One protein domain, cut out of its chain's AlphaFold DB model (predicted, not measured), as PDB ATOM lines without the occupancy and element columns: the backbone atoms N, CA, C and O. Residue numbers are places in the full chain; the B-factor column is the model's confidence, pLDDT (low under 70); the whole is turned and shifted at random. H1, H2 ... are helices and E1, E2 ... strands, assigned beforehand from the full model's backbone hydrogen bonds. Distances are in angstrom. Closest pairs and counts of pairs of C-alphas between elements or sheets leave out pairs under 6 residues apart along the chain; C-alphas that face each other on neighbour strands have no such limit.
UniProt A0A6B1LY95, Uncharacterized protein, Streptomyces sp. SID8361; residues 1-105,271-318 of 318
ATOM      1  N   MET A   1     -53.241 -56.502  19.006       32.84
ATOM      2  CA  MET A   1     -52.887 -56.788  20.410       32.84
ATOM      3  C   MET A   1     -51.490 -56.245  20.638       32.84
ATOM      4  O   MET A   1     -50.556 -56.759  20.041       32.84
ATOM      5  N   CYS A   2     -51.370 -55.133  21.362       40.16
ATOM      6  CA  CYS A   2     -50.081 -54.612  21.801       40.16
ATOM      7  C   CYS A   2     -49.809 -55.301  23.138       40.16
ATOM      8  O   CYS A   2     -50.549 -55.061  24.083       40.16
ATOM      9  N   GLU A   3     -48.860 -56.232  23.179       47.06
ATOM     10  CA  GLU A   3     -48.360 -56.763  24.452       47.06
ATOM     11  C   GLU A   3     -47.885 -55.586  25.319       47.06
ATOM     12  O   GLU A   3     -47.345 -54.617  24.776       47.06
ATOM     13  N   ASP A   4     -48.106 -55.644  26.633       52.66
ATOM     14  CA  ASP A   4     -47.618 -54.644  27.589       52.66
ATOM     15  C   ASP A   4     -46.086 -54.589  27.527       52.66
ATOM     16  O   ASP A   4     -45.374 -55.462  28.022       52.66
ATOM     17  N   LEU A   5     -45.562 -53.568  26.847       56.41
ATOM     18  CA  LEU A   5     -44.130 -53.401  26.586       56.41
ATOM     19  C   LEU A   5     -43.395 -52.651  27.702       56.41
ATOM     20  O   LEU A   5     -42.215 -52.338  27.546       56.41
ATOM     21  N   GLY A   6     -44.090 -52.276  28.782       68.19
ATOM     22  CA  GLY A   6     -43.548 -51.407  29.829       68.19
ATOM     23  C   GLY A   6     -43.238 -49.982  29.347       68.19
ATOM     24  O   GLY A   6     -42.601 -49.203  30.055       68.19
ATOM     25  N   PHE A   7     -43.685 -49.614  28.139       80.75
ATOM     26  CA  PHE A   7     -43.511 -48.278  27.559       80.75
ATOM     27  C   PHE A   7     -44.704 -47.351  27.816       80.75
ATOM     28  O   PHE A   7     -44.705 -46.227  27.314       80.75
ATOM     29  N   GLU A   8     -45.705 -47.770  28.596       79.12
ATOM     30  CA  GLU A   8     -46.940 -47.002  28.823       79.12
ATOM     31  C   GLU A   8     -46.664 -45.580  29.318       79.12
ATOM     32  O   GLU A   8     -47.279 -44.626  28.851       79.12
ATOM     33  N   LYS A   9     -45.673 -45.399  30.200       82.19
ATOM     34  CA  LYS A   9     -45.293 -44.066  30.699       82.19
ATOM     35  C   LYS A   9     -44.649 -43.173  29.633       82.19
ATOM     36  O   LYS A   9     -44.683 -41.953  29.758       82.19
ATOM     37  N   LEU A  10     -44.055 -43.751  28.588       87.88
ATOM     38  CA  LEU A  10     -43.441 -43.002  27.486       87.88
ATOM     39  C   LEU A  10     -44.444 -42.710  26.365       87.88
ATOM     40  O   LEU A  10     -44.419 -41.618  25.794       87.88
ATOM     41  N   LEU A  11     -45.303 -43.685  26.058       89.56
ATOM     42  CA  LEU A  11     -46.250 -43.656  24.941       89.56
ATOM     43  C   LEU A  11     -47.650 -43.185  25.334       89.56
ATOM     44  O   LEU A  11     -48.451 -42.921  24.447       89.56
ATOM     45  N   GLY A  12     -47.953 -43.098  26.627       86.81
ATOM     46  CA  GLY A  12     -49.271 -42.736  27.130       86.81
ATOM     47  C   GLY A  12     -49.701 -41.318  26.761       86.81
ATOM     48  O   GLY A  12     -48.944 -40.514  26.216       86.81
ATOM     49  N   GLU A  13     -50.941 -40.991  27.113       88.00
ATOM     50  CA  GLU A  13     -51.581 -39.718  26.765       88.00
ATOM     51  C   GLU A  13     -50.811 -38.477  27.242       88.00
ATOM     52  O   GLU A  13     -50.857 -37.435  26.584       88.00
ATOM     53  N   GLU A  14     -50.089 -38.610  28.353       86.56
ATOM     54  CA  GLU A  14     -49.232 -37.585  28.971       86.56
ATOM     55  C   GLU A  14     -47.761 -38.010  29.000       86.56
ATOM     56  O   GLU A  14     -46.941 -37.445  29.719       86.56
ATOM     57  N   GLY A  15     -47.425 -39.039  28.220       88.88
ATOM     58  CA  GLY A  15     -46.086 -39.591  28.166       88.88
ATOM     59  C   GLY A  15     -45.087 -38.642  27.513       88.88
ATOM     60  O   GLY A  15     -45.437 -37.680  26.824       88.88
ATOM     61  N   PHE A  16     -43.806 -38.958  27.693       91.38
ATOM     62  CA  PHE A  16     -42.692 -38.177  27.153       91.38
ATOM     63  C   PHE A  16     -42.865 -37.831  25.663       91.38
ATOM     64  O   PHE A  16     -42.706 -36.671  25.277       91.38
ATOM     65  N   PHE A  17     -43.249 -38.802  24.824       92.69
ATOM     66  CA  PHE A  17     -43.416 -38.569  23.385       92.69
ATOM     67  C   PHE A  17     -44.640 -37.713  23.055       92.69
ATOM     68  O   PHE A  17     -44.568 -36.903  22.132       92.69
ATOM     69  N   ALA A  18     -45.724 -37.819  23.830       91.88
ATOM     70  CA  ALA A  18     -46.906 -36.981  23.648       91.88
ATOM     71  C   ALA A  18     -46.582 -35.498  23.875       91.88
ATOM     72  O   ALA A  18     -46.992 -34.634  23.098       91.88
ATOM     73  N   CYS A  19     -45.781 -35.199  24.897       90.88
ATOM     74  CA  CYS A  19     -45.364 -33.833  25.193       90.88
ATOM     75  C   CYS A  19     -44.226 -33.347  24.280       90.88
ATOM     76  O   CYS A  19     -44.155 -32.162  23.961       90.88
ATOM     77  N   LEU A  20     -43.351 -34.238  23.804       92.06
ATOM     78  CA  LEU A  20     -42.306 -33.883  22.840       92.06
ATOM     79  C   LEU A  20     -42.906 -33.536  21.467       92.06
ATOM     80  O   LEU A  20     -42.545 -32.517  20.875       92.06
ATOM     81  N   LEU A  21     -43.867 -34.341  21.004       91.81
ATOM     82  CA  LEU A  21     -44.604 -34.141  19.754       91.81
ATOM     83  C   LEU A  21     -45.747 -33.123  19.896       91.81
ATOM     84  O   LEU A  21     -46.340 -32.738  18.892       91.81
ATOM     85  N   GLY A  22     -46.072 -32.672  21.112       90.62
ATOM     86  CA  GLY A  22     -47.155 -31.717  21.388       90.62
ATOM     87  C   GLY A  22     -48.560 -32.253  21.083       90.62
ATOM     88  O   GLY A  22     -49.500 -31.479  20.877       90.62
ATOM     89  N   ARG A  23     -48.712 -33.575  20.990       90.56
ATOM     90  CA  ARG A  23     -49.974 -34.248  20.677       90.56
ATOM     91  C   ARG A  23     -49.943 -35.667  21.217       90.56
ATOM     92  O   ARG A  23     -48.937 -36.343  21.061       90.56
ATOM     93  N   SER A  24     -51.033 -36.107  21.831       90.06
ATOM     94  CA  SER A  24     -51.153 -37.453  22.382       90.06
ATOM     95  C   SER A  24     -51.501 -38.503  21.313       90.06
ATOM     96  O   SER A  24     -51.903 -38.127  20.203       90.06
ATOM     97  N   PRO A  25     -51.389 -39.810  21.622       86.00
ATOM     98  CA  PRO A  25     -51.796 -40.883  20.709       86.00
ATOM     99  C   PRO A  25     -53.282 -40.826  20.330       86.00
ATOM    100  O   PRO A  25     -53.634 -41.047  19.168       86.00
ATOM    101  N   SER A  26     -54.169 -40.456  21.265       86.50
ATOM    102  CA  SER A  26     -55.587 -40.209  20.954       86.50
ATOM    103  C   SER A  26     -55.789 -39.012  20.013       86.50
ATOM    104  O   SER A  26     -56.781 -38.936  19.282       86.50
ATOM    105  N   GLY A  27     -54.810 -38.105  19.953       83.81
ATOM    106  CA  GLY A  27     -54.832 -36.890  19.150       83.81
ATOM    107  C   GLY A  27     -55.192 -35.633  19.943       83.81
ATOM    108  O   GLY A  27     -55.352 -34.578  19.326       83.81
ATOM    109  N   ALA A  28     -55.305 -35.709  21.271       87.00
ATOM    110  CA  ALA A  28     -55.476 -34.531  22.114       87.00
ATOM    111  C   ALA A  28     -54.222 -33.640  22.060       87.00
ATOM    112  O   ALA A  28     -53.090 -34.122  21.970       87.00
ATOM    113  N   GLY A  29     -54.414 -32.319  22.078       85.19
ATOM    114  CA  GLY A  29     -53.298 -31.376  22.143       85.19
ATOM    115  C   GLY A  29     -52.563 -31.496  23.477       85.19
ATOM    116  O   GLY A  29     -53.200 -31.661  24.515       85.19
ATOM    117  N   ARG A  30     -51.231 -31.404  23.454       87.50
ATOM    118  CA  ARG A  30     -50.411 -31.427  24.671       87.50
ATOM    119  C   ARG A  30     -49.470 -30.236  24.715       87.50
ATOM    120  O   ARG A  30     -48.924 -29.828  23.690       87.50
ATOM    121  N   GLY A  31     -49.300 -29.690  25.919       81.94
ATOM    122  CA  GLY A  31     -48.324 -28.640  26.178       81.94
ATOM    123  C   GLY A  31     -46.927 -29.149  25.818       81.94
ATOM    124  O   GLY A  31     -46.524 -30.194  26.336       81.94
ATOM    125  N   PRO A  32     -46.201 -28.485  24.905       81.06
ATOM    126  CA  PRO A  32     -44.878 -28.943  24.529       81.06
ATOM    127  C   PRO A  32     -43.909 -28.815  25.712       81.06
ATOM    128  O   PRO A  32     -43.821 -27.748  26.313       81.06
ATOM    129  N   LEU A  33     -43.151 -29.880  26.008       78.75
ATOM    130  CA  LEU A  33     -42.141 -29.895  27.089       78.75
ATOM    131  C   LEU A  33     -41.055 -28.829  26.902       78.75
ATOM    132  O   LEU A  33     -40.536 -28.273  27.863       78.75
ATOM    133  N   TYR A  34     -40.707 -28.572  25.645       82.75
ATOM    134  CA  TYR A  34     -39.642 -27.661  25.252       82.75
ATOM    135  C   TYR A  34     -40.207 -26.574  24.350       82.75
ATOM    136  O   TYR A  34     -41.105 -26.842  23.543       82.75
ATOM    137  N   GLY A  35     -39.660 -25.363  24.458       79.50
ATOM    138  CA  GLY A  35     -39.976 -24.232  23.588       79.50
ATOM    139  C   GLY A  35     -39.462 -24.432  22.148       79.50
ATOM    140  O   GLY A  35     -39.485 -25.548  21.631       79.50
ATOM    141  N   PRO A  36     -39.021 -23.371  21.452       76.44
ATOM    142  CA  PRO A  36     -38.474 -23.495  20.098       76.44
ATOM    143  C   PRO A  36     -37.099 -24.184  20.057       76.44
ATOM    144  O   PRO A  36     -36.653 -24.580  18.987       76.44
ATOM    145  N   ASP A  37     -36.426 -24.310  21.201       82.75
ATOM    146  CA  ASP A  37     -35.159 -25.024  21.330       82.75
ATOM    147  C   ASP A  37     -35.423 -26.486  21.709       82.75
ATOM    148  O   ASP A  37     -35.625 -26.827  22.877       82.75
ATOM    149  N   LEU A  38     -35.552 -27.335  20.690       89.00
ATOM    150  CA  LEU A  38     -35.851 -28.751  20.864       89.00
ATOM    151  C   LEU A  38     -34.580 -29.553  21.172       89.00
ATOM    152  O   LEU A  38     -33.570 -29.380  20.481       89.00
ATOM    153  N   PRO A  39     -34.625 -30.517  22.107       90.06
ATOM    154  CA  PRO A  39     -33.530 -31.461  22.264       90.06
ATOM    155  C   PRO A  39     -33.474 -32.435  21.080       90.06
ATOM    156  O   PRO A  39     -34.469 -32.695  20.394       90.06
ATOM    157  N   VAL A  40     -32.289 -33.003  20.869       93.50
ATOM    158  CA  VAL A  40     -32.119 -34.264  20.142       93.50
ATOM    159  C   VAL A  40     -32.071 -35.362  21.197       93.50
ATOM    160  O   VAL A  40     -31.258 -35.298  22.116       93.50
ATOM    161  N   VAL A  41     -32.968 -36.341  21.105       94.50
ATOM    162  CA  VAL A  41     -33.072 -37.417  22.099       94.50
ATOM    163  C   VAL A  41     -32.313 -38.630  21.587       94.50
ATOM    164  O   VAL A  41     -32.617 -39.121  20.506       94.50
ATOM    165  N   LEU A  42     -31.349 -39.135  22.356       94.19
ATOM    166  CA  LEU A  42     -30.616 -40.353  22.016       94.19
ATOM    167  C   LEU A  42     -30.914 -41.452  23.035       94.19
ATOM    168  O   LEU A  42     -30.594 -41.331  24.215       94.19
ATOM    169  N   LEU A  43     -31.515 -42.540  22.566       92.50
ATOM    170  CA  LEU A  43     -31.785 -43.732  23.357       92.50
ATOM    171  C   LEU A  43     -30.590 -44.675  23.245       92.50
ATOM    172  O   LEU A  43     -30.343 -45.242  22.179       92.50
ATOM    173  N   THR A  44     -29.852 -44.852  24.338       90.44
ATOM    174  CA  THR A  44     -28.672 -45.723  24.374       90.44
ATOM    175  C   THR A  44     -28.915 -46.965  25.220       90.44
ATOM    176  O   THR A  44     -29.776 -46.987  26.094       90.44
ATOM    177  N   GLY A  45     -28.190 -48.038  24.916       86.62
ATOM    178  CA  GLY A  45     -28.282 -49.298  25.647       86.62
ATOM    179  C   GLY A  45     -27.691 -50.465  24.864       86.62
ATOM    180  O   GLY A  45     -27.384 -50.327  23.675       86.62
ATOM    181  N   GLY A  46     -27.571 -51.621  25.512       84.62
ATOM    182  CA  GLY A  46     -27.085 -52.857  24.902       84.62
ATOM    183  C   GLY A  46     -27.993 -53.406  23.785       84.62
ATOM    184  O   GLY A  46     -29.112 -52.910  23.561       84.62
ATOM    185  N   PRO A  47     -27.521 -54.417  23.037       82.50
ATOM    186  CA  PRO A  47     -28.345 -55.178  22.100       82.50
ATOM    187  C   PRO A  47     -29.587 -55.768  22.789       82.50
ATOM    188  O   PRO A  47     -29.569 -56.059  23.978       82.50
ATOM    189  N   GLY A  48     -30.697 -55.914  22.063       83.06
ATOM    190  CA  GLY A  48     -31.912 -56.550  22.599       83.06
ATOM    191  C   GLY A  48     -32.757 -55.709  23.570       83.06
ATOM    192  O   GLY A  48     -33.890 -56.082  23.841       83.06
ATOM    193  N   MET A  49     -32.303 -54.528  24.007       86.56
ATOM    194  CA  MET A  49     -33.045 -53.646  24.936       86.56
ATOM    195  C   MET A  49     -34.306 -52.966  24.359       86.56
ATOM    196  O   MET A  49     -34.776 -51.961  24.881       86.56
ATOM    197  N   GLY A  50     -34.832 -53.435  23.227       88.31
ATOM    198  CA  GLY A  50     -36.082 -52.914  22.668       88.31
ATOM    199  C   GLY A  50     -36.035 -51.477  22.125       88.31
ATOM    200  O   GLY A  50     -37.086 -50.946  21.788       88.31
ATOM    201  N   LYS A  51     -34.859 -50.851  21.971       91.25
ATOM    202  CA  LYS A  51     -34.712 -49.455  21.495       91.25
ATOM    203  C   LYS A  51     -35.397 -49.195  20.142       91.25
ATOM    204  O   LYS A  51     -36.260 -48.326  20.039       91.25
ATOM    205  N   GLY A  52     -35.080 -50.001  19.125       90.69
ATOM    206  CA  GLY A  52     -35.736 -49.912  17.814       90.69
ATOM    207  C   GLY A  52     -37.226 -50.276  17.873       90.69
ATOM    208  O   GLY A  52     -38.044 -49.676  17.177       90.69
ATOM    209  N   ARG A  53     -37.619 -51.200  18.770       91.44
ATOM    210  CA  ARG A  53     -39.036 -51.537  19.014       91.44
ATOM    211  C   ARG A  53     -39.795 -50.340  19.596       91.44
ATOM    212  O   ARG A  53     -40.907 -50.087  19.148       91.44
ATOM    213  N   LEU A  54     -39.191 -49.576  20.510       93.00
ATOM    214  CA  LEU A  54     -39.766 -48.339  21.039       93.00
ATOM    215  C   LEU A  54     -39.969 -47.304  19.929       93.00
ATOM    216  O   LEU A  54     -41.064 -46.767  19.820       93.00
ATOM    217  N   LEU A  55     -38.979 -47.061  19.059       94.75
ATOM    218  CA  LEU A  55     -39.159 -46.120  17.942       94.75
ATOM    219  C   LEU A  55     -40.287 -46.543  16.991       94.75
ATOM    220  O   LEU A  55     -41.089 -45.707  16.575       94.75
ATOM    221  N   ARG A  56     -40.399 -47.836  16.673       94.06
ATOM    222  CA  ARG A  56     -41.523 -48.344  15.871       94.06
ATOM    223  C   ARG A  56     -42.853 -48.166  16.599       94.06
ATOM    224  O   ARG A  56     -43.803 -47.710  15.980       94.06
ATOM    225  N   ALA A  57     -42.903 -48.418  17.907       93.44
ATOM    226  CA  ALA A  57     -44.100 -48.181  18.708       93.44
ATOM    227  C   ALA A  57     -44.501 -46.695  18.727       93.44
ATOM    228  O   ALA A  57     -45.681 -46.393  18.564       93.44
ATOM    229  N   VAL A  58     -43.540 -45.765  18.842       93.94
ATOM    230  CA  VAL A  58     -43.785 -44.318  18.704       93.94
ATOM    231  C   VAL A  58     -44.353 -44.007  17.320       93.94
ATOM    232  O   VAL A  58     -45.377 -43.337  17.215       93.94
ATOM    233  N   ARG A  59     -43.746 -44.515  16.242       93.75
ATOM    234  CA  ARG A  59     -44.306 -44.345  14.896       93.75
ATOM    235  C   ARG A  59     -45.749 -44.847  14.856       93.75
ATOM    236  O   ARG A  59     -46.628 -44.093  14.472       93.75
ATOM    237  N   ASP A  60     -46.010 -46.073  15.281       92.12
ATOM    238  CA  ASP A  60     -47.321 -46.701  15.114       92.12
ATOM    239  C   ASP A  60     -48.419 -46.001  15.937       92.12
ATOM    240  O   ASP A  60     -49.544 -45.855  15.463       92.12
ATOM    241  N   HIS A  61     -48.089 -45.484  17.126       90.38
ATOM    242  CA  HIS A  61     -49.039 -44.759  17.979       90.38
ATOM    243  C   HIS A  61     -49.311 -43.326  17.501       90.38
ATOM    244  O   HIS A  61     -50.430 -42.832  17.631       90.38
ATOM    245  N   PHE A  62     -48.304 -42.644  16.949       90.44
ATOM    246  CA  PHE A  62     -48.390 -41.211  16.653       90.44
ATOM    247  C   PHE A  62     -48.541 -40.891  15.160       90.44
ATOM    248  O   PHE A  62     -49.078 -39.833  14.826       90.44
ATOM    249  N   ALA A  63     -48.163 -41.793  14.246       87.19
ATOM    250  CA  ALA A  63     -48.163 -41.564  12.795       87.19
ATOM    251  C   ALA A  63     -49.558 -41.502  12.155       87.19
ATOM    252  O   ALA A  63     -49.664 -41.448  10.941       87.19
ATOM    253  N   THR A  64     -50.649 -41.476  12.919       86.12
ATOM    254  CA  THR A  64     -51.965 -41.055  12.394       86.12
ATOM    255  C   THR A  64     -52.324 -39.628  12.808       86.12
ATOM    256  O   THR A  64     -53.235 -39.022  12.246       86.12
ATOM    257  N   LYS A  65     -51.619 -39.074  13.802       88.44
ATOM    258  CA  LYS A  65     -51.938 -37.797  14.456       88.44
ATOM    259  C   LYS A  65     -50.918 -36.712  14.147       88.44
ATOM    260  O   LYS A  65     -51.293 -35.544  14.060       88.44
ATOM    261  N   VAL A  66     -49.656 -37.093  13.986       90.56
ATOM    262  CA  VAL A  66     -48.533 -36.206  13.681       90.56
ATOM    263  C   VAL A  66     -47.635 -36.835  12.613       90.56
ATOM    264  O   VAL A  66     -47.525 -38.059  12.549       90.56
ATOM    265  N   PRO A  67     -46.990 -36.019  11.762       92.44
ATOM    266  CA  PRO A  67     -46.111 -36.522  10.717       92.44
ATOM    267  C   PRO A  67     -44.817 -37.062  11.333       92.44
ATOM    268  O   PRO A  67     -43.916 -36.299  11.681       92.44
ATOM    269  N   VAL A  68     -44.741 -38.383  11.487       94.12
ATOM    270  CA  VAL A  68     -43.592 -39.087  12.062       94.12
ATOM    271  C   VAL A  68     -42.988 -40.013  11.017       94.12
ATOM    272  O   VAL A  68     -43.673 -40.871  10.462       94.12
ATOM    273  N   VAL A  69     -41.693 -39.853  10.762       95.62
ATOM    274  CA  VAL A  69     -40.928 -40.693   9.842       95.62
ATOM    275  C   VAL A  69     -39.938 -41.528  10.634       95.62
ATOM    276  O   VAL A  69     -39.119 -40.993  11.370       95.62
ATOM    277  N   TYR A  70     -40.002 -42.843  10.451       96.62
ATOM    278  CA  TYR A  70     -39.005 -43.786  10.954       96.62
ATOM    279  C   TYR A  70     -38.013 -44.147   9.849       96.62
ATOM    280  O   TYR A  70     -38.437 -44.619   8.791       96.62
ATOM    281  N   LEU A  71     -36.723 -43.970  10.100       96.25
ATOM    282  CA  LEU A  71     -35.636 -44.403   9.233       96.25
ATOM    283  C   LEU A  71     -34.752 -45.391   9.983       96.25
ATOM    284  O   LEU A  71     -34.403 -45.154  11.134       96.25
ATOM    285  N   ASP A  72     -34.360 -46.461   9.304       95.69
ATOM    286  CA  ASP A  72     -33.307 -47.352   9.776       95.69
ATOM    287  C   ASP A  72     -31.972 -46.933   9.158       95.69
ATOM    288  O   ASP A  72     -31.684 -47.282   8.016       95.69
ATOM    289  N   CYS A  73     -31.170 -46.158   9.887       94.69
ATOM    290  CA  CYS A  73     -29.911 -45.622   9.375       94.69
ATOM    291  C   CYS A  73     -28.843 -46.708   9.143       94.69
ATOM    292  O   CYS A  73     -27.902 -46.474   8.391       94.69
ATOM    293  N   GLY A  74     -29.010 -47.896   9.735       92.38
ATOM    294  CA  GLY A  74     -28.149 -49.058   9.503       92.38
ATOM    295  C   GLY A  74     -28.513 -49.861   8.252       92.38
ATOM    296  O   GLY A  74     -27.813 -50.814   7.918       92.38
ATOM    297  N   SER A  75     -29.601 -49.507   7.559       94.00
ATOM    298  CA  SER A  75     -30.037 -50.211   6.356       94.00
ATOM    299  C   SER A  75     -29.091 -49.948   5.174       94.00
ATOM    300  O   SER A  75     -28.834 -48.781   4.858       94.00
ATOM    301  N   PRO A  76     -28.633 -50.991   4.452       94.06
ATOM    302  CA  PRO A  76     -27.767 -50.820   3.281       94.06
ATOM    303  C   PRO A  76     -28.493 -50.159   2.102       94.06
ATOM    304  O   PRO A  76     -27.854 -49.552   1.252       94.06
ATOM    305  N   VAL A  77     -29.832 -50.164   2.105       95.12
ATOM    306  CA  VAL A  77     -30.682 -49.673   1.010       95.12
ATOM    307  C   VAL A  77     -30.326 -48.249   0.563       95.12
ATOM    308  O   VAL A  77     -30.439 -47.933  -0.619       95.12
ATOM    309  N   TYR A  78     -29.904 -47.369   1.476       94.81
ATOM    310  CA  TYR A  78     -29.514 -46.003   1.109       94.81
ATOM    311  C   TYR A  78     -28.166 -45.941   0.393       94.81
ATOM    312  O   TYR A  78     -27.996 -45.117  -0.502       94.81
ATOM    313  N   ALA A  79     -27.218 -46.797   0.778       93.62
ATOM    314  CA  ALA A  79     -25.945 -46.924   0.082       93.62
ATOM    315  C   ALA A  79     -26.162 -47.556  -1.299       93.62
ATOM    316  O   ALA A  79     -25.726 -46.980  -2.292       93.62
ATOM    317  N   ASP A  80     -26.944 -48.635  -1.371       94.69
ATOM    318  CA  ASP A  80     -27.252 -49.354  -2.614       94.69
ATOM    319  C   ASP A  80     -27.961 -48.452  -3.642       94.69
ATOM    320  O   ASP A  80     -27.689 -48.498  -4.837       94.69
ATOM    321  N   ARG A  81     -28.869 -47.572  -3.193       92.31
ATOM    322  CA  ARG A  81     -29.541 -46.593  -4.073       92.31
ATOM    323  C   ARG A  81     -28.617 -45.468  -4.547       92.31
ATOM    324  O   ARG A  81     -28.875 -44.874  -5.599       92.31
ATOM    325  N   ALA A  82     -27.593 -45.144  -3.759       92.19
ATOM    326  CA  ALA A  82     -26.646 -44.079  -4.059       92.19
ATOM    327  C   ALA A  82     -25.495 -44.544  -4.961       92.19
ATOM    328  O   ALA A  82     -24.991 -43.741  -5.744       92.19
ATOM    329  N   GLU A  83     -25.113 -45.823  -4.878       91.56
ATOM    330  CA  GLU A  83     -24.004 -46.429  -5.625       91.56
ATOM    331  C   GLU A  83     -24.022 -46.143  -7.137       91.56
ATOM    332  O   GLU A  83     -22.959 -45.809  -7.659       91.56
ATOM    333  N   PRO A  84     -25.169 -46.186  -7.851       89.62
ATOM    334  CA  PRO A  84     -25.167 -46.007  -9.302       89.62
ATOM    335  C   PRO A  84     -24.716 -44.619  -9.771       89.62
ATOM    336  O   PRO A  84     -24.269 -44.487 -10.901       89.62
ATOM    337  N   GLU A  85     -24.847 -43.583  -8.936       88.94
ATOM    338  CA  GLU A  85     -24.560 -42.191  -9.313       88.94
ATOM    339  C   GLU A  85     -23.840 -41.453  -8.171       88.94
ATOM    340  O   GLU A  85     -24.397 -40.537  -7.559       88.94
ATOM    341  N   PRO A  86     -22.586 -41.808  -7.840       87.00
ATOM    342  CA  PRO A  86     -21.905 -41.299  -6.649       87.00
ATOM    343  C   PRO A  86     -21.605 -39.791  -6.706       87.00
ATOM    344  O   PRO A  86     -21.327 -39.191  -5.662       87.00
ATOM    345  N   GLY A  87     -21.644 -39.185  -7.901       86.12
ATOM    346  CA  GLY A  87     -21.506 -37.742  -8.129       86.12
ATOM    347  C   GLY A  87     -22.786 -36.935  -7.876       86.12
ATOM    348  O   GLY A  87     -22.697 -35.735  -7.637       86.12
ATOM    349  N   ALA A  88     -23.954 -37.588  -7.860       88.94
ATOM    350  CA  ALA A  88     -25.262 -36.958  -7.642       88.94
ATOM    351  C   ALA A  88     -26.037 -37.523  -6.438       88.94
ATOM    352  O   ALA A  88     -26.993 -36.904  -5.970       88.94
ATOM    353  N   ARG A  89     -25.634 -38.688  -5.913       93.19
ATOM    354  CA  ARG A  89     -26.334 -39.410  -4.847       93.19
ATOM    355  C   ARG A  89     -25.402 -39.798  -3.712       93.19
ATOM    356  O   ARG A  89     -24.259 -40.201  -3.918       93.19
ATOM    357  N   ALA A  90     -25.925 -39.708  -2.495       94.25
ATOM    358  CA  ALA A  90     -25.329 -40.170  -1.250       94.25
ATOM    359  C   ALA A  90     -26.359 -40.927  -0.415       94.25
ATOM    360  O   ALA A  90     -27.544 -40.614  -0.480       94.25
ATOM    361  N   ALA A  91     -25.913 -41.804   0.485       95.38
ATOM    362  CA  ALA A  91     -26.816 -42.420   1.460       95.38
ATOM    363  C   ALA A  91     -27.625 -41.368   2.250       95.38
ATOM    364  O   ALA A  91     -28.820 -41.546   2.483       95.38
ATOM    365  N   ALA A  92     -27.005 -40.230   2.591       95.50
ATOM    366  CA  ALA A  92     -27.696 -39.110   3.224       95.50
ATOM    367  C   ALA A  92     -28.777 -38.506   2.321       95.50
ATOM    368  O   ALA A  92     -29.915 -38.357   2.761       95.50
ATOM    369  N   THR A  93     -28.477 -38.207   1.053       95.25
ATOM    370  CA  THR A  93     -29.465 -37.621   0.134       95.25
ATOM    371  C   THR A  93     -30.607 -38.594  -0.155       95.25
ATOM    372  O   THR A  93     -31.760 -38.173  -0.175       95.25
ATOM    373  N   GLU A  94     -30.329 -39.894  -0.272       95.75
ATOM    374  CA  GLU A  94     -31.355 -40.934  -0.411       95.75
ATOM    375  C   GLU A  94     -32.280 -41.002   0.808       95.75
ATOM    376  O   GLU A  94     -33.502 -41.082   0.657       95.75
ATOM    377  N   ALA A  95     -31.724 -40.901   2.018       96.56
ATOM    378  CA  ALA A  95     -32.516 -40.830   3.240       96.56
ATOM    379  C   ALA A  95     -33.384 -39.560   3.283       96.56
ATOM    380  O   ALA A  95     -34.567 -39.637   3.614       96.56
ATOM    381  N   LEU A  96     -32.846 -38.398   2.893       96.62
ATOM    382  CA  LEU A  96     -33.605 -37.141   2.819       96.62
ATOM    383  C   LEU A  96     -34.754 -37.220   1.811       96.62
ATOM    384  O   LEU A  96     -35.869 -36.784   2.107       96.62
ATOM    385  N   VAL A  97     -34.507 -37.808   0.642       94.25
ATOM    386  CA  VAL A  97     -35.531 -38.030  -0.384       94.25
ATOM    387  C   VAL A  97     -36.614 -38.974   0.139       94.25
ATOM    388  O   VAL A  97     -37.799 -38.733  -0.089       94.25
ATOM    389  N   GLU A  98     -36.249 -40.022   0.880       94.69
ATOM    390  CA  GLU A  98     -37.214 -40.926   1.508       94.69
ATOM    391  C   GLU A  98     -38.070 -40.230   2.578       94.69
ATOM    392  O   GLU A  98     -39.296 -40.391   2.580       94.69
ATOM    393  N   ILE A  99     -37.462 -39.407   3.442       95.38
ATOM    394  CA  ILE A  99     -38.195 -38.571   4.407       95.38
ATOM    395  C   ILE A  99     -39.186 -37.677   3.668       95.38
ATOM    396  O   ILE A  99     -40.377 -37.663   3.991       95.38
ATOM    397  N   ALA A 100     -38.700 -36.948   2.662       93.81
ATOM    398  CA  ALA A 100     -39.505 -36.012   1.902       93.81
ATOM    399  C   ALA A 100     -40.676 -36.732   1.218       93.81
ATOM    400  O   ALA A 100     -41.818 -36.325   1.404       93.81
ATOM    401  N   ARG A 101     -40.447 -37.867   0.539       90.94
ATOM    402  CA  ARG A 101     -41.510 -38.675  -0.093       90.94
ATOM    403  C   ARG A 101     -42.596 -39.092   0.901       90.94
ATOM    404  O   ARG A 101     -43.776 -38.894   0.625       90.94
ATOM    405  N   ARG A 102     -42.219 -39.602   2.078       91.62
ATOM    406  CA  ARG A 102     -43.187 -40.026   3.109       91.62
ATOM    407  C   ARG A 102     -44.031 -38.857   3.627       91.62
ATOM    408  O   ARG A 102     -45.236 -39.001   3.836       91.62
ATOM    409  N   LEU A 103     -43.421 -37.686   3.795       91.00
ATOM    410  CA  LEU A 103     -44.104 -36.469   4.248       91.00
ATOM    411  C   LEU A 103     -44.958 -35.828   3.144       91.00
ATOM    412  O   LEU A 103     -46.015 -35.257   3.410       91.00
ATOM    413  N   CYS A 104     -44.560 -35.969   1.887       86.94
ATOM    414  CA  CYS A 104     -45.352 -35.573   0.728       86.94
ATOM    415  C   CYS A 104     -46.646 -36.381   0.595       86.94
ATOM    416  O   CYS A 104     -47.670 -35.844   0.182       86.94
ATOM    417  N   THR A 105     -46.629 -37.657   0.980       85.31
ATOM    418  CA  THR A 105     -47.821 -38.518   0.983       85.31
ATOM    419  C   THR A 105     -48.643 -38.416   2.268       85.31
ATOM    420  O   THR A 105     -49.640 -39.118   2.414       85.31
ATOM    421  N   GLY A 271     -49.301 -30.487  16.606       87.69
ATOM    422  CA  GLY A 271     -48.099 -31.173  17.061       87.69
ATOM    423  C   GLY A 271     -46.844 -30.790  16.270       87.69
ATOM    424  O   GLY A 271     -46.825 -29.813  15.522       87.69
ATOM    425  N   ARG A 272     -45.784 -31.570  16.453       92.12
ATOM    426  CA  ARG A 272     -44.460 -31.378  15.860       92.12
ATOM    427  C   ARG A 272     -44.107 -32.559  14.952       92.12
ATOM    428  O   ARG A 272     -44.427 -33.693  15.314       92.12
ATOM    429  N   PRO A 273     -43.470 -32.325  13.791       93.81
ATOM    430  CA  PRO A 273     -42.981 -33.412  12.953       93.81
ATOM    431  C   PRO A 273     -41.871 -34.178  13.676       93.81
ATOM    432  O   PRO A 273     -41.042 -33.567  14.346       93.81
ATOM    433  N   GLY A 274     -41.855 -35.503  13.539       94.94
ATOM    434  CA  GLY A 274     -40.876 -36.380  14.182       94.94
ATOM    435  C   GLY A 274     -40.016 -37.137  13.174       94.94
ATOM    436  O   GLY A 274     -40.541 -37.715  12.225       94.94
ATOM    437  N   LEU A 275     -38.706 -37.181  13.403       97.12
ATOM    438  CA  LEU A 275     -37.754 -38.044  12.711       97.12
ATOM    439  C   LEU A 275     -37.172 -39.033  13.724       97.12
ATOM    440  O   LEU A 275     -36.485 -38.646  14.669       97.12
ATOM    441  N   LEU A 276     -37.489 -40.310  13.535       97.62
ATOM    442  CA  LEU A 276     -37.032 -41.413  14.370       97.62
ATOM    443  C   LEU A 276     -35.918 -42.143  13.619       97.62
ATOM    444  O   LEU A 276     -36.180 -42.751  12.584       97.62
ATOM    445  N   LEU A 277     -34.690 -42.047  14.119       97.31
ATOM    446  CA  LEU A 277     -33.482 -42.597  13.512       97.31
ATOM    447  C   LEU A 277     -33.066 -43.860  14.281       97.31
ATOM    448  O   LEU A 277     -32.449 -43.781  15.344       97.31
ATOM    449  N   ASP A 278     -33.444 -45.029  13.775       95.56
ATOM    450  CA  ASP A 278     -32.933 -46.302  14.289       95.56
ATOM    451  C   ASP A 278     -31.486 -46.502  13.822       95.56
ATOM    452  O   ASP A 278     -31.108 -46.023  12.751       95.56
ATOM    453  N   HIS A 279     -30.676 -47.188  14.626       93.56
ATOM    454  CA  HIS A 279     -29.235 -47.365  14.384       93.56
ATOM    455  C   HIS A 279     -28.490 -46.053  14.065       93.56
ATOM    456  O   HIS A 279     -27.745 -45.947  13.086       93.56
ATOM    457  N   ALA A 280     -28.709 -45.020  14.875       93.44
ATOM    458  CA  ALA A 280     -28.116 -43.703  14.692       93.44
ATOM    459  C   ALA A 280     -26.589 -43.676  14.922       93.44
ATOM    460  O   ALA A 280     -25.957 -42.681  14.593       93.44
ATOM    461  N   GLU A 281     -26.006 -44.759  15.450       91.31
ATOM    462  CA  GLU A 281     -24.555 -45.004  15.498       91.31
ATOM    463  C   GLU A 281     -23.939 -45.354  14.132       91.31
ATOM    464  O   GLU A 281     -22.725 -45.431  13.994       91.31
ATOM    465  N   SER A 282     -24.762 -45.629  13.120       92.75
ATOM    466  CA  SER A 282     -24.280 -45.837  11.752       92.75
ATOM    467  C   SER A 282     -23.729 -44.532  11.152       92.75
ATOM    468  O   SER A 282     -24.178 -43.452  11.541       92.75
ATOM    469  N   PRO A 283     -22.851 -44.590  10.129       92.31
ATOM    470  CA  PRO A 283     -22.321 -43.387   9.482       92.31
ATOM    471  C   PRO A 283     -23.407 -42.417   8.986       92.31
ATOM    472  O   PRO A 283     -23.276 -41.204   9.122       92.31
ATOM    473  N   LEU A 284     -24.517 -42.939   8.451       94.00
ATOM    474  CA  LEU A 284     -25.665 -42.128   8.035       94.00
ATOM    475  C   LEU A 284     -26.324 -41.426   9.231       94.00
ATOM    476  O   LEU A 284     -26.609 -40.228   9.172       94.00
ATOM    477  N   GLY A 285     -26.562 -42.168  10.313       93.69
ATOM    478  CA  GLY A 285     -27.147 -41.637  11.537       93.69
ATOM    479  C   GLY A 285     -26.283 -40.549  12.166       93.69
ATOM    480  O   GLY A 285     -26.781 -39.462  12.459       93.69
ATOM    481  N   GLU A 286     -24.979 -40.798  12.287       93.56
ATOM    482  CA  GLU A 286     -24.016 -39.846  12.837       93.56
ATOM    483  C   GLU A 286     -23.959 -38.555  12.022       93.56
ATOM    484  O   GLU A 286     -23.974 -37.469  12.607       93.56
ATOM    485  N   ARG A 287     -23.961 -38.644  10.685       93.31
ATOM    486  CA  ARG A 287     -23.999 -37.465   9.807       93.31
ATOM    487  C   ARG A 287     -25.254 -36.627  10.027       93.31
ATOM    488  O   ARG A 287     -25.154 -35.416  10.224       93.31
ATOM    489  N   LEU A 288     -26.432 -37.256  10.050       95.12
ATOM    490  CA  LEU A 288     -27.700 -36.549  10.269       95.12
ATOM    491  C   LEU A 288     -27.760 -35.907  11.663       95.12
ATOM    492  O   LEU A 288     -28.166 -34.749  11.790       95.12
ATOM    493  N   LEU A 289     -27.325 -36.626  12.702       95.19
ATOM    494  CA  LEU A 289     -27.275 -36.114  14.073       95.19
ATOM    495  C   LEU A 289     -26.276 -34.958  14.216       95.19
ATOM    496  O   LEU A 289     -26.608 -33.925  14.801       95.19
ATOM    497  N   ARG A 290     -25.071 -35.084  13.651       94.56
ATOM    498  CA  ARG A 290     -24.052 -34.027  13.668       94.56
ATOM    499  C   ARG A 290     -24.539 -32.769  12.958       94.56
ATOM    500  O   ARG A 290     -24.334 -31.675  13.484       94.56
ATOM    501  N   ALA A 291     -25.210 -32.918  11.816       94.06
ATOM    502  CA  ALA A 291     -25.760 -31.798  11.062       94.06
ATOM    503  C   ALA A 291     -26.784 -31.012  11.897       94.06
ATOM    504  O   ALA A 291     -26.633 -29.802  12.072       94.06
ATOM    505  N   VAL A 292     -27.770 -31.685  12.508       94.06
ATOM    506  CA  VAL A 292     -28.773 -30.982  13.329       94.06
ATOM    507  C   VAL A 292     -28.187 -30.369  14.601       94.06
ATOM    508  O   VAL A 292     -28.580 -29.268  14.985       94.06
ATOM    509  N   LEU A 293     -27.242 -31.043  15.259       94.00
ATOM    510  CA  LEU A 293     -26.603 -30.508  16.462       94.00
ATOM    511  C   LEU A 293     -25.763 -29.267  16.141       94.00
ATOM    512  O   LEU A 293     -25.813 -28.288  16.885       94.00
ATOM    513  N   THR A 294     -25.043 -29.283  15.017       93.12
ATOM    514  CA  THR A 294     -24.278 -28.128  14.522       93.12
ATOM    515  C   THR A 294     -25.201 -26.954  14.212       93.12
ATOM    516  O   THR A 294     -24.967 -25.847  14.695       93.12
ATOM    517  N   ASP A 295     -26.292 -27.206  13.490       91.75
ATOM    518  CA  ASP A 295     -27.299 -26.198  13.161       91.75
ATOM    519  C   ASP A 295     -27.914 -25.560  14.414       91.75
ATOM    520  O   ASP A 295     -27.950 -24.333  14.541       91.75
ATOM    521  N   ARG A 296     -28.374 -26.383  15.366       91.88
ATOM    522  CA  ARG A 296     -29.011 -25.896  16.600       91.88
ATOM    523  C   ARG A 296     -28.032 -25.129  17.476       91.88
ATOM    524  O   ARG A 296     -28.391 -24.077  18.002       91.88
ATOM    525  N   ARG A 297     -26.777 -25.584  17.562       91.38
ATOM    526  CA  ARG A 297     -25.693 -24.836  18.218       91.38
ATOM    527  C   ARG A 297     -25.453 -23.481  17.544       91.38
ATOM    528  O   ARG A 297     -25.190 -22.504  18.237       91.38
ATOM    529  N   GLY A 298     -25.581 -23.415  16.220       87.75
ATOM    530  CA  GLY A 298     -25.521 -22.184  15.426       87.75
ATOM    531  C   GLY A 298     -26.780 -21.308  15.495       87.75
ATOM    532  O   GLY A 298     -26.877 -20.332  14.754       87.75
ATOM    533  N   GLY A 299     -27.755 -21.643  16.347       88.00
ATOM    534  CA  GLY A 299     -28.989 -20.876  16.532       88.00
ATOM    535  C   GLY A 299     -30.095 -21.177  15.515       88.00
ATOM    536  O   GLY A 299     -31.147 -20.540  15.569       88.00
ATOM    537  N   GLN A 300     -29.901 -22.149  14.618       88.19
ATOM    538  CA  GLN A 300     -30.932 -22.585  13.674       88.19
ATOM    539  C   GLN A 300     -31.943 -23.480  14.392       88.19
ATOM    540  O   GLN A 300     -31.723 -24.676  14.592       88.19
ATOM    541  N   ARG A 301     -33.051 -22.868  14.810       87.62
ATOM    542  CA  ARG A 301     -34.141 -23.526  15.536       87.62
ATOM    543  C   ARG A 301     -35.257 -23.950  14.591       87.62
ATOM    544  O   ARG A 301     -35.588 -23.249  13.641       87.62
ATOM    545  N   ASP A 302     -35.867 -25.078  14.908       90.56
ATOM    546  CA  ASP A 302     -36.892 -25.736  14.110       90.56
ATOM    547  C   ASP A 302     -37.811 -26.557  15.017       90.56
ATOM    548  O   ASP A 302     -37.442 -26.939  16.130       90.56
ATOM    549  N   ARG A 303     -39.012 -26.871  14.533       91.31
ATOM    550  CA  ARG A 303     -39.980 -27.687  15.276       91.31
ATOM    551  C   ARG A 303     -39.816 -29.196  15.073       91.31
ATOM    552  O   ARG A 303     -40.692 -29.937  15.515       91.31
ATOM    553  N   VAL A 304     -38.752 -29.674  14.423       94.44
ATOM    554  CA  VAL A 304     -38.571 -31.102  14.130       94.44
ATOM    555  C   VAL A 304     -38.049 -31.835  15.361       94.44
ATOM    556  O   VAL A 304     -36.953 -31.595  15.860       94.44
ATOM    557  N   VAL A 305     -38.833 -32.774  15.866       95.56
ATOM    558  CA  VAL A 305     -38.420 -33.681  16.932       95.56
ATOM    559  C   VAL A 305     -37.510 -34.746  16.333       95.56
ATOM    560  O   VAL A 305     -37.906 -35.419  15.388       95.56
ATOM    561  N   ILE A 306     -36.309 -34.921  16.882       96.56
ATOM    562  CA  ILE A 306     -35.362 -35.944  16.423       96.56
ATOM    563  C   ILE A 306     -35.067 -36.890  17.575       96.56
ATOM    564  O   ILE A 306     -34.664 -36.457  18.657       96.56
ATOM    565  N   VAL A 307     -35.277 -38.180  17.324       96.88
ATOM    566  CA  VAL A 307     -35.049 -39.247  18.296       96.88
ATOM    567  C   VAL A 307     -34.202 -40.318  17.629       96.88
ATOM    568  O   VAL A 307     -34.656 -40.959  16.688       96.88
ATOM    569  N   GLY A 308     -32.977 -40.497  18.103       95.81
ATOM    570  CA  GLY A 308     -32.068 -41.537  17.645       95.81
ATOM    571  C   GLY A 308     -32.005 -42.704  18.623       95.81
ATOM    572  O   GLY A 308     -32.208 -42.528  19.825       95.81
ATOM    573  N   THR A 309     -31.648 -43.886  18.141       94.81
ATOM    574  CA  THR A 309     -31.161 -44.976  18.998       94.81
ATOM    575  C   THR A 309     -29.701 -45.237  18.700       94.81
ATOM    576  O   THR A 309     -29.354 -45.315  17.531       94.81
ATOM    577  N   ALA A 310     -28.875 -45.439  19.720       90.25
ATOM    578  CA  ALA A 310     -27.490 -45.853  19.543       90.25
ATOM    579  C   ALA A 310     -27.140 -47.049  20.428       90.25
ATOM    580  O   ALA A 310     -27.691 -47.237  21.521       90.25
ATOM    581  N   ARG A 311     -26.207 -47.878  19.971       85.38
ATOM    582  CA  ARG A 311     -25.544 -48.864  20.834       85.38
ATOM    583  C   ARG A 311     -24.547 -48.150  21.742       85.38
ATOM    584  O   ARG A 311     -23.917 -47.179  21.335       85.38
ATOM    585  N   ARG A 312     -24.386 -48.634  22.977       72.62
ATOM    586  CA  ARG A 312     -23.214 -48.251  23.773       72.62
ATOM    587  C   ARG A 312     -21.973 -48.966  23.232       72.62
ATOM    588  O   ARG A 312     -22.059 -50.129  22.841       72.62
ATOM    589  N   ALA A 313     -20.835 -48.275  23.254       63.12
ATOM    590  CA  ALA A 313     -19.543 -48.814  22.825       63.12
ATOM    591  C   ALA A 313     -19.051 -49.986  23.700       63.12
ATOM    592  O   ALA A 313     -18.284 -50.817  23.231       63.12
ATOM    593  N   ASP A 314     -19.529 -50.082  24.943       59.69
ATOM    594  CA  ASP A 314     -19.194 -51.139  25.909       59.69
ATOM    595  C   ASP A 314     -20.012 -52.437  25.733       59.69
ATOM    596  O   ASP A 314     -19.886 -53.366  26.526       59.69
ATOM    597  N   GLY A 315     -20.886 -52.515  24.722       53.19
ATOM    598  CA  GLY A 315     -21.717 -53.696  24.476       53.19
ATOM    599  C   GLY A 315     -22.802 -53.950  25.529       53.19
ATOM    600  O   GLY A 315     -23.540 -54.925  25.400       53.19
ATOM    601  N   GLY A 316     -22.966 -53.069  26.522       46.06
ATOM    602  CA  GLY A 316     -23.939 -53.245  27.596       46.06
ATOM    603  C   GLY A 316     -23.603 -54.380  28.565       46.06
ATOM    604  O   GLY A 316     -24.529 -55.035  29.041       46.06
ATOM    605  N   ALA A 317     -22.321 -54.621  28.856       37.19
ATOM    606  CA  ALA A 317     -21.964 -55.397  30.041       37.19
ATOM    607  C   ALA A 317     -22.468 -54.642  31.288       37.19
ATOM    608  O   ALA A 317     -22.042 -53.514  31.543       37.19
ATOM    609  N   PHE A 318     -23.428 -55.237  31.996       46.06
ATOM    610  CA  PHE A 318     -23.812 -54.839  33.349       46.06
ATOM    611  C   PHE A 318     -22.983 -55.614  34.364       46.06
ATOM    612  O   PHE A 318     -22.732 -56.814  34.100       46.06
TER     613      PHE A 318
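What this domain is: This is residues 1 to 105 and 271 to 318 of the 318 residues of an uncharacterized protein of Streptomyces sp. SID8361 (UniProt A0A6B1LY95). A sheet of four parallel strands makes the core of three layers, with H3 covering one face and H5 and H6 the other. The short helices H1 and H2 lie near residues 57 to 61 of H3, and H4 stands off the sheet by the first residues of H5. The printed part has 153 residues with six named helices and four named strands, along the chain H1 H2 E1 H3 E2 H4 H5 E3 H6 E4; the sheet's order is E1 E4 E3 E2, and the class is mixed, helices and strands. The whole is compact, with a radius of gyration of the C-alphas of 15.9 A and spans of 46 by 38 by 33 A.

How they stand to each other: Begin with H1, residues 8 to 11, and H2, residues 16 to 20, which touch only at the corner, the C-alphas of Leu 10 and Phe 16 being closest at 4.9 A. Next find the strands E1, residues 40 to 45, E2, 68 to 72, E3, 274 to 278, and E4, 305 to 311. Look for N 43 and O 308 at 2.8 A between E1 and E4, N 307 and O 275 at 3.0 A between E4 and E3, and N 71 and O 276 at 2.8 A between E3 and E2, each within hydrogen-bond range. H2 only grazes this sheet, with residues 17 to 20. H3, residues 51 to 62, runs along the strands over E3, at a height over the sheet of 8.7 A; Gly 52 and Asp 278 have their closest C-alphas, 5.8 A apart. H1 and H3 only just touch, with 3 pairs of C-alphas within 8 A, Leu 11 and Val 58 being closest at 6.7 A. E1, H3 and E2 form a split strand-helix-strand unit, two parallel strands joined through a helix with E4 and E3 between them, and its crossover is right-handed. H4, residues 77 to 82, is not on the sheet; it touches residues 91 to 95 of H5, residues 91 to 104, with the C-alphas of Tyr 78 and Ala 91 closest at 4.5 A. H5 lies over E2, where the C-alphas of Val 69 and Ile 99 are closest at 6.4 A. H6, residues 283 to 297, is on the same face as H5, over E4 and E3, slantwise to the strands at 35 degrees to E3 on the local plane. H5 and H6 touch at Ala 92 and Leu 284, their closest C-alphas, 6.0 A apart. E3, H6 and E4 form a strand-helix-strand unit of neighbour strands, also right-handed in its crossover. In H2, H3, H4, H5 and H6 every O i to N i+4 pair is within hydrogen-bond range, and H1 is too short for one.

Where its parts are: Find C-alpha 8 at (-46.940, -47.002, 28.823), where H1 begins. From first to last C-alpha, E1 measures 16.5 A, H3 16.7 A, H5 19.8 A and H6 20.8 A. E4 runs 20.3 A to C-alpha 311 at (-25.544, -48.864, 20.834).

The domain as a whole: The C-alphas of Asp 4 and Gly 87, the two farthest apart, are 47.4 A from each other. Residues 106 to 270 are not printed, and C-alphas 105 and 271 stand 17.7 A apart across this cut. The link from H2 to E1, residues 21 to 39, is long. Mean pLDDT of the printed part is 87.6; residues 1 to 6 and 313 to 318 of the model are under 70.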